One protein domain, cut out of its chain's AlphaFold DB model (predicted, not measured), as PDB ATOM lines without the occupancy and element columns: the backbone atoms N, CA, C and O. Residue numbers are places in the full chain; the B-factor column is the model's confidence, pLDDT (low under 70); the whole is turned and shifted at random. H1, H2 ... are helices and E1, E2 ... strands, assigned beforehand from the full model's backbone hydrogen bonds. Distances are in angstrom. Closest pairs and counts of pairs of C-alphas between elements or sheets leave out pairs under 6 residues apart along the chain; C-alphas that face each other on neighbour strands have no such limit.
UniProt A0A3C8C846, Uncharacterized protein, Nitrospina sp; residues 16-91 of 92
ATOM      1  N   TYR A  16     148.478 169.168 186.138       92.06
ATOM      2  CA  TYR A  16     149.447 168.818 185.094       92.06
ATOM      3  C   TYR A  16     148.809 168.884 183.705       92.06
ATOM      4  O   TYR A  16     147.589 168.956 183.562       92.06
ATOM      5  N   PHE A  17     149.619 168.812 182.654       93.81
ATOM      6  CA  PHE A  17     149.153 168.801 181.272       93.81
ATOM      7  C   PHE A  17     149.362 167.434 180.623       93.81
ATOM      8  O   PHE A  17     150.378 166.770 180.828       93.81
ATOM      9  N   LEU A  18     148.396 167.020 179.811       93.25
ATOM     10  CA  LEU A  18     148.436 165.831 178.973       93.25
ATOM     11  C   LEU A  18     148.378 166.250 177.512       93.25
ATOM     12  O   LEU A  18     147.458 166.950 177.098       93.25
ATOM     13  N   LEU A  19     149.324 165.767 176.720       92.94
ATOM     14  CA  LEU A  19     149.210 165.744 175.272       92.94
ATOM     15  C   LEU A  19     148.721 164.357 174.866       92.94
ATOM     16  O   LEU A  19     149.449 163.377 175.024       92.94
ATOM     17  N   ALA A  20     147.484 164.281 174.394       91.50
ATOM     18  CA  ALA A  20     146.839 163.059 173.944       91.50
ATOM     19  C   ALA A  20     146.841 162.991 172.414       91.50
ATOM     20  O   ALA A  20     146.424 163.940 171.751       91.50
ATOM     21  N   THR A  21     147.270 161.856 171.867       90.31
ATOM     22  CA  THR A  21     147.344 161.603 170.425       90.31
ATOM     23  C   THR A  21     146.657 160.282 170.101       90.31
ATOM     24  O   THR A  21     147.040 159.234 170.623       90.31
ATOM     25  N   ARG A  22     145.675 160.310 169.196       88.06
ATOM     26  CA  ARG A  22     144.900 159.128 168.775       88.06
ATOM     27  C   ARG A  22     144.466 159.228 167.319       88.06
ATOM     28  O   ARG A  22     144.389 160.326 166.773       88.06
ATOM     29  N   SER A  23     144.134 158.098 166.698       88.31
ATOM     30  CA  SER A  23     143.430 158.127 165.413       88.31
ATOM     31  C   SER A  23     142.105 158.876 165.563       88.31
ATOM     32  O   SER A  23     141.375 158.673 166.534       88.31
ATOM     33  N   TRP A  24     141.807 159.753 164.612       86.31
ATOM     34  CA  TRP A  24     140.541 160.459 164.538       86.31
ATOM     35  C   TRP A  24     139.434 159.509 164.066       86.31
ATOM     36  O   TRP A  24     139.618 158.729 163.129       86.31
ATOM     37  N   ASP A  25     138.288 159.586 164.736       80.88
ATOM     38  CA  ASP A  25     137.054 158.887 164.387       80.88
ATOM     39  C   ASP A  25     135.902 159.876 164.594       80.88
ATOM     40  O   ASP A  25     135.653 160.340 165.710       80.88
ATOM     41  N   ASP A  26     135.211 160.215 163.508       75.88
ATOM     42  CA  ASP A  26     134.117 161.188 163.491       75.88
ATOM     43  C   ASP A  26     132.892 160.726 164.295       75.88
ATOM     44  O   ASP A  26     132.034 161.537 164.650       75.88
ATOM     45  N   LYS A  27     132.829 159.436 164.649       75.12
ATOM     46  CA  LYS A  27     131.766 158.850 165.473       75.12
ATOM     47  C   LYS A  27     132.046 158.929 166.970       75.12
ATOM     48  O   LYS A  27     131.110 158.764 167.751       75.12
ATOM     49  N   LEU A  28     133.298 159.159 167.382       68.00
ATOM     50  CA  LEU A  28     133.698 159.142 168.797       68.00
ATOM     51  C   LEU A  28     133.498 160.485 169.525       68.00
ATOM     52  O   LEU A  28     133.637 160.532 170.745       68.00
ATOM     53  N   GLY A  29     133.097 161.550 168.818       60.81
ATOM     54  CA  GLY A  29     132.803 162.864 169.405       60.81
ATOM     55  C   GLY A  29     133.976 163.489 170.179       60.81
ATOM     56  O   GLY A  29     135.102 162.990 170.183       60.81
ATOM     57  N   ASP A  30     133.721 164.604 170.869       60.91
ATOM     58  CA  ASP A  30     134.680 165.211 171.805       60.91
ATOM     59  C   ASP A  30     134.697 164.449 173.141       60.91
ATOM     60  O   ASP A  30     134.338 164.963 174.199       60.91
ATOM     61  N   TYR A  31     135.078 163.173 173.082       65.12
ATOM     62  CA  TYR A  31     135.358 162.362 174.262       65.12
ATOM     63  C   TYR A  31     136.753 162.689 174.796       65.12
ATOM     64  O   TYR A  31     137.715 162.684 174.025       65.12
ATOM     65  N   LEU A  32     136.876 162.929 176.102       68.12
ATOM     66  CA  LEU A  32     138.166 163.124 176.762       68.12
ATOM     67  C   LEU A  32     138.893 161.774 176.818       68.12
ATOM     68  O   LEU A  32     138.427 160.885 177.524       68.12
ATOM     69  N   PRO A  33     140.022 161.594 176.112       66.56
ATOM     70  CA  PRO A  33     140.669 160.290 175.948       66.56
ATOM     71  C   PRO A  33     141.455 159.831 177.188       66.56
ATOM     72  O   PRO A  33     142.329 158.970 177.094       66.56
ATOM     73  N   VAL A  34     141.183 160.426 178.350       65.44
ATOM     74  CA  VAL A  34     141.815 160.035 179.607       65.44
ATOM     75  C   VAL A  34     141.402 158.587 179.889       65.44
ATOM     76  O   VAL A  34     140.217 158.264 179.837       65.44
ATOM     77  N   ASP A  35     142.391 157.722 180.112       69.56
ATOM     78  CA  ASP A  35     142.252 156.273 180.326       69.56
ATOM     79  C   ASP A  35     141.878 155.416 179.094       69.56
ATOM     80  O   ASP A  35     141.631 154.216 179.237       69.56
ATOM     81  N   ASP A  36     141.893 155.970 177.874       76.19
ATOM     82  CA  ASP A  36     141.745 155.171 176.650       76.19
ATOM     83  C   ASP A  36     143.082 154.497 176.270       76.19
ATOM     84  O   ASP A  36     144.033 155.192 175.901       76.19
ATOM     85  N   PRO A  37     143.180 153.152 176.289       77.00
ATOM     86  CA  PRO A  37     144.420 152.444 175.965       77.00
ATOM     87  C   PRO A  37     144.861 152.608 174.502       77.00
ATOM     88  O   PRO A  37     146.004 152.299 174.173       77.00
ATOM     89  N   SER A  38     143.971 153.062 173.614       79.81
ATOM     90  CA  SER A  38     144.300 153.385 172.222       79.81
ATOM     91  C   SER A  38     144.869 154.800 172.043       79.81
ATOM     92  O   SER A  38     145.323 155.147 170.949       79.81
ATOM     93  N   THR A  39     144.888 155.604 173.110       85.44
ATOM     94  CA  THR A  39     145.445 156.956 173.116       85.44
ATOM     95  C   THR A  39     146.864 156.950 173.672       85.44
ATOM     96  O   THR A  39     147.116 156.531 174.800       85.44
ATOM     97  N   ALA A  40     147.806 157.489 172.900       87.69
ATOM     98  CA  ALA A  40     149.130 157.795 173.418       87.69
ATOM     99  C   ALA A  40     149.068 159.114 174.196       87.69
ATOM    100  O   ALA A  40     148.658 160.134 173.646       87.69
ATOM    101  N   THR A  41     149.496 159.106 175.456       88.88
ATOM    102  CA  THR A  41     149.531 160.307 176.298       88.88
ATOM    103  C   THR A  41     150.951 160.640 176.725       88.88
ATOM    104  O   THR A  41     151.697 159.757 177.154       88.88
ATOM    105  N   ARG A  42     151.310 161.923 176.680       91.69
ATOM    106  CA  ARG A  42     152.538 162.458 177.276       91.69
ATOM    107  C   ARG A  42     152.194 163.499 178.335       91.69
ATOM    108  O   ARG A  42     151.399 164.393 178.068       91.69
ATOM    109  N   THR A  43     152.814 163.385 179.505       92.81
ATOM    110  CA  THR A  43     152.573 164.267 180.655       92.81
ATOM    111  C   THR A  43     153.620 165.373 180.747       92.81
ATOM    112  O   THR A  43     154.792 165.139 180.444       92.81
ATOM    113  N   PHE A  44     153.196 166.556 181.188       93.69
ATOM    114  CA  PHE A  44     154.034 167.727 181.425       93.69
ATOM    115  C   PHE A  44     153.601 168.424 182.717       93.69
ATOM    116  O   PHE A  44     152.405 168.559 182.964       93.69
ATOM    117  N   ASP A  45     154.565 168.904 183.501       92.88
ATOM    118  CA  ASP A  45     154.290 169.659 184.733       92.88
ATOM    119  C   ASP A  45     154.040 171.156 184.457       92.88
ATOM    120  O   ASP A  45     153.456 171.847 185.286       92.88
ATOM    121  N   ASP A  46     154.464 171.662 183.292       93.25
ATOM    122  CA  ASP A  46     154.364 173.073 182.908       93.25
ATOM    123  C   ASP A  46     153.648 173.263 181.561       93.25
ATOM    124  O   ASP A  46     153.761 172.444 180.639       93.25
ATOM    125  N   TYR A  47     152.914 174.372 181.445       93.81
ATOM    126  CA  TYR A  47     152.149 174.700 180.245       93.81
ATOM    127  C   TYR A  47     153.039 174.996 179.032       93.81
ATOM    128  O   TYR A  47     152.700 174.580 177.926       93.81
ATOM    129  N   ALA A  48     154.162 175.699 179.201       96.06
ATOM    130  CA  ALA A  48     155.011 176.128 178.091       96.06
ATOM    131  C   ALA A  48     155.667 174.935 177.381       96.06
ATOM    132  O   ALA A  48     155.722 174.897 176.146       96.06
ATOM    133  N   ASP A  49     156.098 173.929 178.143       96.69
ATOM    134  CA  ASP A  49     156.641 172.685 177.591       96.69
ATOM    135  C   ASP A  49     155.561 171.891 176.842       96.69
ATOM    136  O   ASP A  49     155.793 171.403 175.730       96.69
ATOM    137  N   ALA A  50     154.361 171.798 177.424       95.88
ATOM    138  CA  ALA A  50     153.229 171.110 176.815       95.88
ATOM    139  C   ALA A  50     152.754 171.806 175.526       95.88
ATOM    140  O   ALA A  50     152.480 171.145 174.522       95.88
ATOM    141  N   GLU A  51     152.705 173.139 175.527       96.31
ATOM    142  CA  GLU A  51     152.353 173.963 174.369       96.31
ATOM    143  C   GLU A  51     153.402 173.834 173.257       96.31
ATOM    144  O   GLU A  51     153.056 173.630 172.092       96.31
ATOM    145  N   THR A  52     154.688 173.869 173.611       96.88
ATOM    146  CA  THR A  52     155.781 173.667 172.651       96.88
ATOM    147  C   THR A  52     155.694 172.286 172.006       96.88
ATOM    148  O   THR A  52     155.818 172.163 170.784       96.88
ATOM    149  N   ALA A  53     155.429 171.241 172.796       94.75
ATOM    150  CA  ALA A  53     155.244 169.887 172.284       94.75
ATOM    151  C   ALA A  53     154.015 169.771 171.370       94.75
ATOM    152  O   ALA A  53     154.099 169.135 170.320       94.75
ATOM    153  N   TYR A  54     152.904 170.420 171.731       94.94
ATOM    154  CA  TYR A  54     151.689 170.469 170.919       94.94
ATOM    155  C   TYR A  54     151.941 171.100 169.541       94.94
ATOM    156  O   TYR A  54     151.541 170.533 168.526       94.94
ATOM    157  N   PHE A  55     152.635 172.242 169.482       94.56
ATOM    158  CA  PHE A  55     152.941 172.916 168.213       94.56
ATOM    159  C   PHE A  55     154.042 172.234 167.398       94.56
ATOM    160  O   PHE A  55     154.116 172.435 166.189       94.56
ATOM    161  N   SER A  56     154.883 171.429 168.045       93.50
ATOM    162  CA  SER A  56     155.923 170.649 167.367       93.50
ATOM    163  C   SER A  56     155.396 169.343 166.767       93.50
ATOM    164  O   SER A  56     156.136 168.674 166.048       93.50
ATOM    165  N   MET A  57     154.153 168.947 167.067       90.25
ATOM    166  CA  MET A  57     153.555 167.756 166.472       90.25
ATOM    167  C   MET A  57     153.239 167.975 164.995       90.25
ATOM    168  O   MET A  57     152.502 168.886 164.622       90.25
ATOM    169  N   ASP A  58     153.730 167.059 164.171       89.94
ATOM    170  CA  ASP A  58     153.321 166.884 162.790       89.94
ATOM    171  C   ASP A  58     152.781 165.462 162.576       89.94
ATOM    172  O   ASP A  58     152.941 164.570 163.413       89.94
ATOM    173  N   TYR A  59     152.118 165.238 161.440       86.31
ATOM    174  CA  TYR A  59     151.552 163.926 161.132       86.31
ATOM    175  C   TYR A  59     152.646 162.847 161.034       86.31
ATOM    176  O   TYR A  59     152.445 161.699 161.427       86.31
ATOM    177  N   LYS A  60     153.844 163.220 160.562       85.75
ATOM    178  CA  LYS A  60     154.996 162.312 160.439       85.75
ATOM    179  C   LYS A  60     155.490 161.812 161.800       85.75
ATOM    180  O   LYS A  60     155.991 160.693 161.884       85.75
ATOM    181  N   GLY A  61     155.311 162.603 162.853       82.12
ATOM    182  CA  GLY A  61     155.581 162.266 164.246       82.12
ATOM    183  C   GLY A  61     154.531 161.361 164.895       82.12
ATOM    184  O   GLY A  61     154.696 161.002 166.060       82.12
ATOM    185  N   CYS A  62     153.483 160.958 164.168       82.56
ATOM    186  CA  CYS A  62     152.424 160.063 164.637       82.56
ATOM    187  C   CYS A  62     152.566 158.660 164.010       82.56
ATOM    188  O   CYS A  62     151.771 158.293 163.143       82.56
ATOM    189  N   PRO A  63     153.524 157.814 164.436       73.69
ATOM    190  CA  PRO A  63     153.729 156.493 163.828       73.69
ATOM    191  C   PRO A  63     152.503 155.573 163.961       73.69
ATOM    192  O   PRO A  63     152.287 154.702 163.122       73.69
ATOM    193  N   GLN A  64     151.664 155.796 164.977       71.94
ATOM    194  CA  GLN A  64     150.402 155.077 165.183       71.94
ATOM    195  C   GLN A  64     149.265 155.491 164.231       71.94
ATOM    196  O   GLN A  64     148.209 154.868 164.253       71.94
ATOM    197  N   ALA A  65     149.453 156.522 163.398       76.38
ATOM    198  CA  ALA A  65     148.405 157.051 162.526       76.38
ATOM    199  C   ALA A  65     147.945 156.042 161.465       76.38
ATOM    200  O   ALA A  65     146.770 156.007 161.111       76.38
ATOM    201  N   GLY A  66     148.852 155.203 160.948       80.75
ATOM    202  CA  GLY A  66     148.504 154.136 160.001       80.75
ATOM    203  C   GLY A  66     147.775 154.614 158.735       80.75
ATOM    204  O   GLY A  66     146.986 153.857 158.174       80.75
ATOM    205  N   GLY A  67     147.995 155.862 158.306       83.94
ATOM    206  CA  GLY A  67     147.297 156.466 157.163       83.94
ATOM    207  C   GLY A  67     145.940 157.098 157.496       83.94
ATOM    208  O   GLY A  67     145.246 157.527 156.580       83.94
ATOM    209  N   LYS A  68     145.546 157.136 158.771       87.44
ATOM    210  CA  LYS A  68     144.325 157.785 159.251       87.44
ATOM    211  C   LYS A  68     144.646 159.148 159.838       87.44
ATOM    212  O   LYS A  68     145.680 159.301 160.481       87.44
ATOM    213  N   ASP A  69     143.704 160.074 159.709       90.81
ATOM    214  CA  ASP A  69     143.709 161.350 160.419       90.81
ATOM    215  C   ASP A  69     143.981 161.140 161.916       90.81
ATOM    216  O   ASP A  69     143.578 160.135 162.512       90.81
ATOM    217  N   VAL A  70     144.675 162.088 162.538       90.69
ATOM    218  CA  VAL A  70     145.082 162.010 163.945       90.69
ATOM    219  C   VAL A  70     144.509 163.192 164.698       90.69
ATOM    220  O   VAL A  70     144.718 164.334 164.304       90.69
ATOM    221  N   LYS A  71     143.840 162.933 165.820       91.19
ATOM    222  CA  LYS A  71     143.445 163.981 166.761       91.19
ATOM    223  C   LYS A  71     144.537 164.166 167.806       91.19
ATOM    224  O   LYS A  71     144.999 163.188 168.400       91.19
ATOM    225  N   ILE A  72     144.910 165.420 168.029       91.69
ATOM    226  CA  ILE A  72     145.826 165.837 169.089       91.69
ATOM    227  C   ILE A  72     145.080 166.779 170.019       91.69
ATOM    228  O   ILE A  72     144.480 167.756 169.572       91.69
ATOM    229  N   GLU A  73     145.141 166.499 171.313       92.88
ATOM    230  CA  GLU A  73     144.468 167.266 172.356       92.88
ATOM    231  C   GLU A  73     145.467 167.612 173.459       92.88
ATOM    232  O   GLU A  73     146.105 166.730 174.032       92.88
ATOM    233  N   LEU A  74     145.601 168.903 173.757       94.75
ATOM    234  CA  LEU A  74     146.281 169.388 174.952       94.75
ATOM    235  C   LEU A  74     145.235 169.571 176.052       94.75
ATOM    236  O   LEU A  74     144.316 170.382 175.916       94.75
ATOM    237  N   ILE A  75     145.379 168.815 177.131       93.94
ATOM    238  CA  ILE A  75     144.427 168.720 178.233       93.94
ATOM    239  C   ILE A  75     145.123 169.180 179.509       93.94
ATOM    240  O   ILE A  75     146.197 168.695 179.845       93.94
ATOM    241  N   HIS A  76     144.503 170.093 180.240       94.25
ATOM    242  CA  HIS A  76     144.889 170.454 181.595       94.25
ATOM    243  C   HIS A  76     144.122 169.567 182.575       94.25
ATOM    244  O   HIS A  76     142.893 169.579 182.605       94.25
ATOM    245  N   MET A  77     144.842 168.768 183.349       91.25
ATOM    246  CA  MET A  77     144.296 167.966 184.432       91.25
ATOM    247  C   MET A  77     144.365 168.796 185.696       91.25
ATOM    248  O   MET A  77     145.462 169.110 186.140       91.25
ATOM    249  N   ARG A  78     143.214 169.137 186.275       89.62
ATOM    250  CA  ARG A  78     143.138 169.874 187.537       89.62
ATOM    251  C   ARG A  78     142.231 169.139 188.507       89.62
ATOM    252  O   ARG A  78     141.060 168.931 188.211       89.62
ATOM    253  N   PHE A  79     142.757 168.719 189.655       86.12
ATOM    254  CA  PHE A  79     142.029 167.872 190.612       86.12
ATOM    255  C   PHE A  79     141.448 166.610 189.951       86.12
ATOM    256  O   PHE A  79     140.325 166.202 190.240       86.12
ATOM    257  N   ARG A  80     142.212 166.012 189.022       82.75
ATOM    258  CA  ARG A  80     141.796 164.871 188.176       82.75
ATOM    259  C   ARG A  80     140.622 165.161 187.234       82.75
ATOM    260  O   ARG A  80     140.093 164.235 186.626       82.75
ATOM    261  N   VAL A  81     140.227 166.422 187.091       86.31
ATOM    262  CA  VAL A  81     139.224 166.854 186.121       86.31
ATOM    263  C   VAL A  81     139.946 167.299 184.844       86.31
ATOM    264  O   VAL A  81     140.758 168.224 184.903       86.31
ATOM    265  N   PRO A  82     139.704 166.637 183.701       90.19
ATOM    266  CA  PRO A  82     140.271 167.039 182.419       90.19
ATOM    267  C   PRO A  82     139.584 168.278 181.836       90.19
ATOM    268  O   PRO A  82     138.361 168.330 181.707       90.19
ATOM    269  N   HIS A  83     140.389 169.238 181.388       91.12
ATOM    270  CA  HIS A  83     139.959 170.438 180.677       91.12
ATOM    271  C   HIS A  83     140.709 170.553 179.348       91.12
ATOM    272  O   HIS A  83     141.933 170.652 179.335       91.12
ATOM    273  N   ILE A  84     140.001 170.558 178.214       91.38
ATOM    274  CA  ILE A  84     140.647 170.767 176.909       91.38
ATOM    275  C   ILE A  84     141.141 172.210 176.831       91.38
ATOM    276  O   ILE A  84     140.357 173.149 176.963       91.38
ATOM    277  N   VAL A  85     142.437 172.373 176.584       93.88
ATOM    278  CA  VAL A  85     143.075 173.674 176.370       93.88
ATOM    279  C   VAL A  85     143.153 173.979 174.879       93.88
ATOM    280  O   VAL A  85     142.806 175.076 174.447       93.88
ATOM    281  N   ARG A  86     143.596 173.002 174.079       93.38
ATOM    282  CA  ARG A  86     143.717 173.103 172.616       93.38
ATOM    283  C   ARG A  86     143.457 171.746 171.973       93.38
ATOM    284  O   ARG A  86     143.759 170.713 172.568       93.38
ATOM    285  N   ASN A  87     142.949 171.748 170.746       91.94
ATOM    286  CA  ASN A  87     142.854 170.547 169.927       91.94
ATOM    287  C   ASN A  87     143.091 170.857 168.442       91.94
ATOM    288  O   ASN A  87     142.909 171.987 167.983       91.94
ATOM    289  N   GLN A  88     143.536 169.845 167.703       91.69
ATOM    290  CA  GLN A  88     143.663 169.890 166.250       91.69
ATOM    291  C   GLN A  88     143.538 168.492 165.648       91.69
ATOM    292  O   GLN A  88     143.744 167.484 166.328       91.69
ATOM    293  N   ILE A  89     143.226 168.456 164.354       91.44
ATOM    294  CA  ILE A  89     143.267 167.247 163.533       91.44
ATOM    295  C   ILE A  89     144.421 167.402 162.546       91.44
ATOM    296  O   ILE A  89     144.514 168.413 161.848       91.44
ATOM    297  N   LEU A  90     145.299 166.406 162.511       91.44
ATOM    298  CA  LEU A  90     146.365 166.288 161.528       91.44
ATOM    299  C   LEU A  90     145.952 165.302 160.438       91.44
ATOM    300  O   LEU A  90     145.414 164.235 160.735       91.44
ATOM    301  N   PHE A  91     146.269 165.651 159.196       90.75
ATOM    302  CA  PHE A  91     145.975 164.855 158.006       90.75
ATOM    303  C   PHE A  91     147.268 164.258 157.415       90.75
ATOM    304  O   PHE A  91     148.332 164.852 157.628       90.75
TER     305      PHE A  91
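Overview. This is residues 16 to 91 of the 92 residues of an uncharacterized protein of Nitrospina sp (UniProt A0A3C8C846). One twisted four-stranded sheet makes a slab, and a single helix, H1, covers one face along the strands, in two layers. The 76 printed residues include E1, E2, H1, E3 and E4 in that order; the antiparallel sheet runs E2 E1 E3 E4. The class is mixed; the whole is compact, radius of gyration of the C-alphas 11.7 A, spans 34 by 25 by 18 A.

Along the chain. E1, residues 16 to 23, spans 23.2 A from C-alpha 16 (149.447, 168.818, 185.094). E2 is residues 40 to 44, 13.7 A; H1, 47 to 56, 14.0 A; E3, 70 to 78, 24.9 A. E4, 81 to 90, 25.6 A, bends by 61 degrees at residue 85 and ends at C-alpha 90 (146.365, 166.288, 161.528).

Arrangement. Between E1 and E3, N 18 and O 75 are 2.8 A apart; in hairpin E1 and E2, N 19 and O 42, 2.8 A; in hairpin E3 and E4, N 72 and O 88, 2.9 A. H1, every O i to N i+4 pair within hydrogen-bond range, is over E1 and E3 at a height over the sheet of 8.7 A; its closest C-alphas with E1 are Phe 17 and Ala 50, 6.5 A. E2, H1, E3 form a split strand-helix-strand unit, E1 between its same-way strands, with a right-handed crossover.

Size, cuts and confidence. The farthest C-alphas, Gly 67 and Phe 79, are 35.7 A apart. The printed part has no cut. Links E1 to E2 and H1 to E3 are long. Residues 28 to 35 have pLDDT under 70.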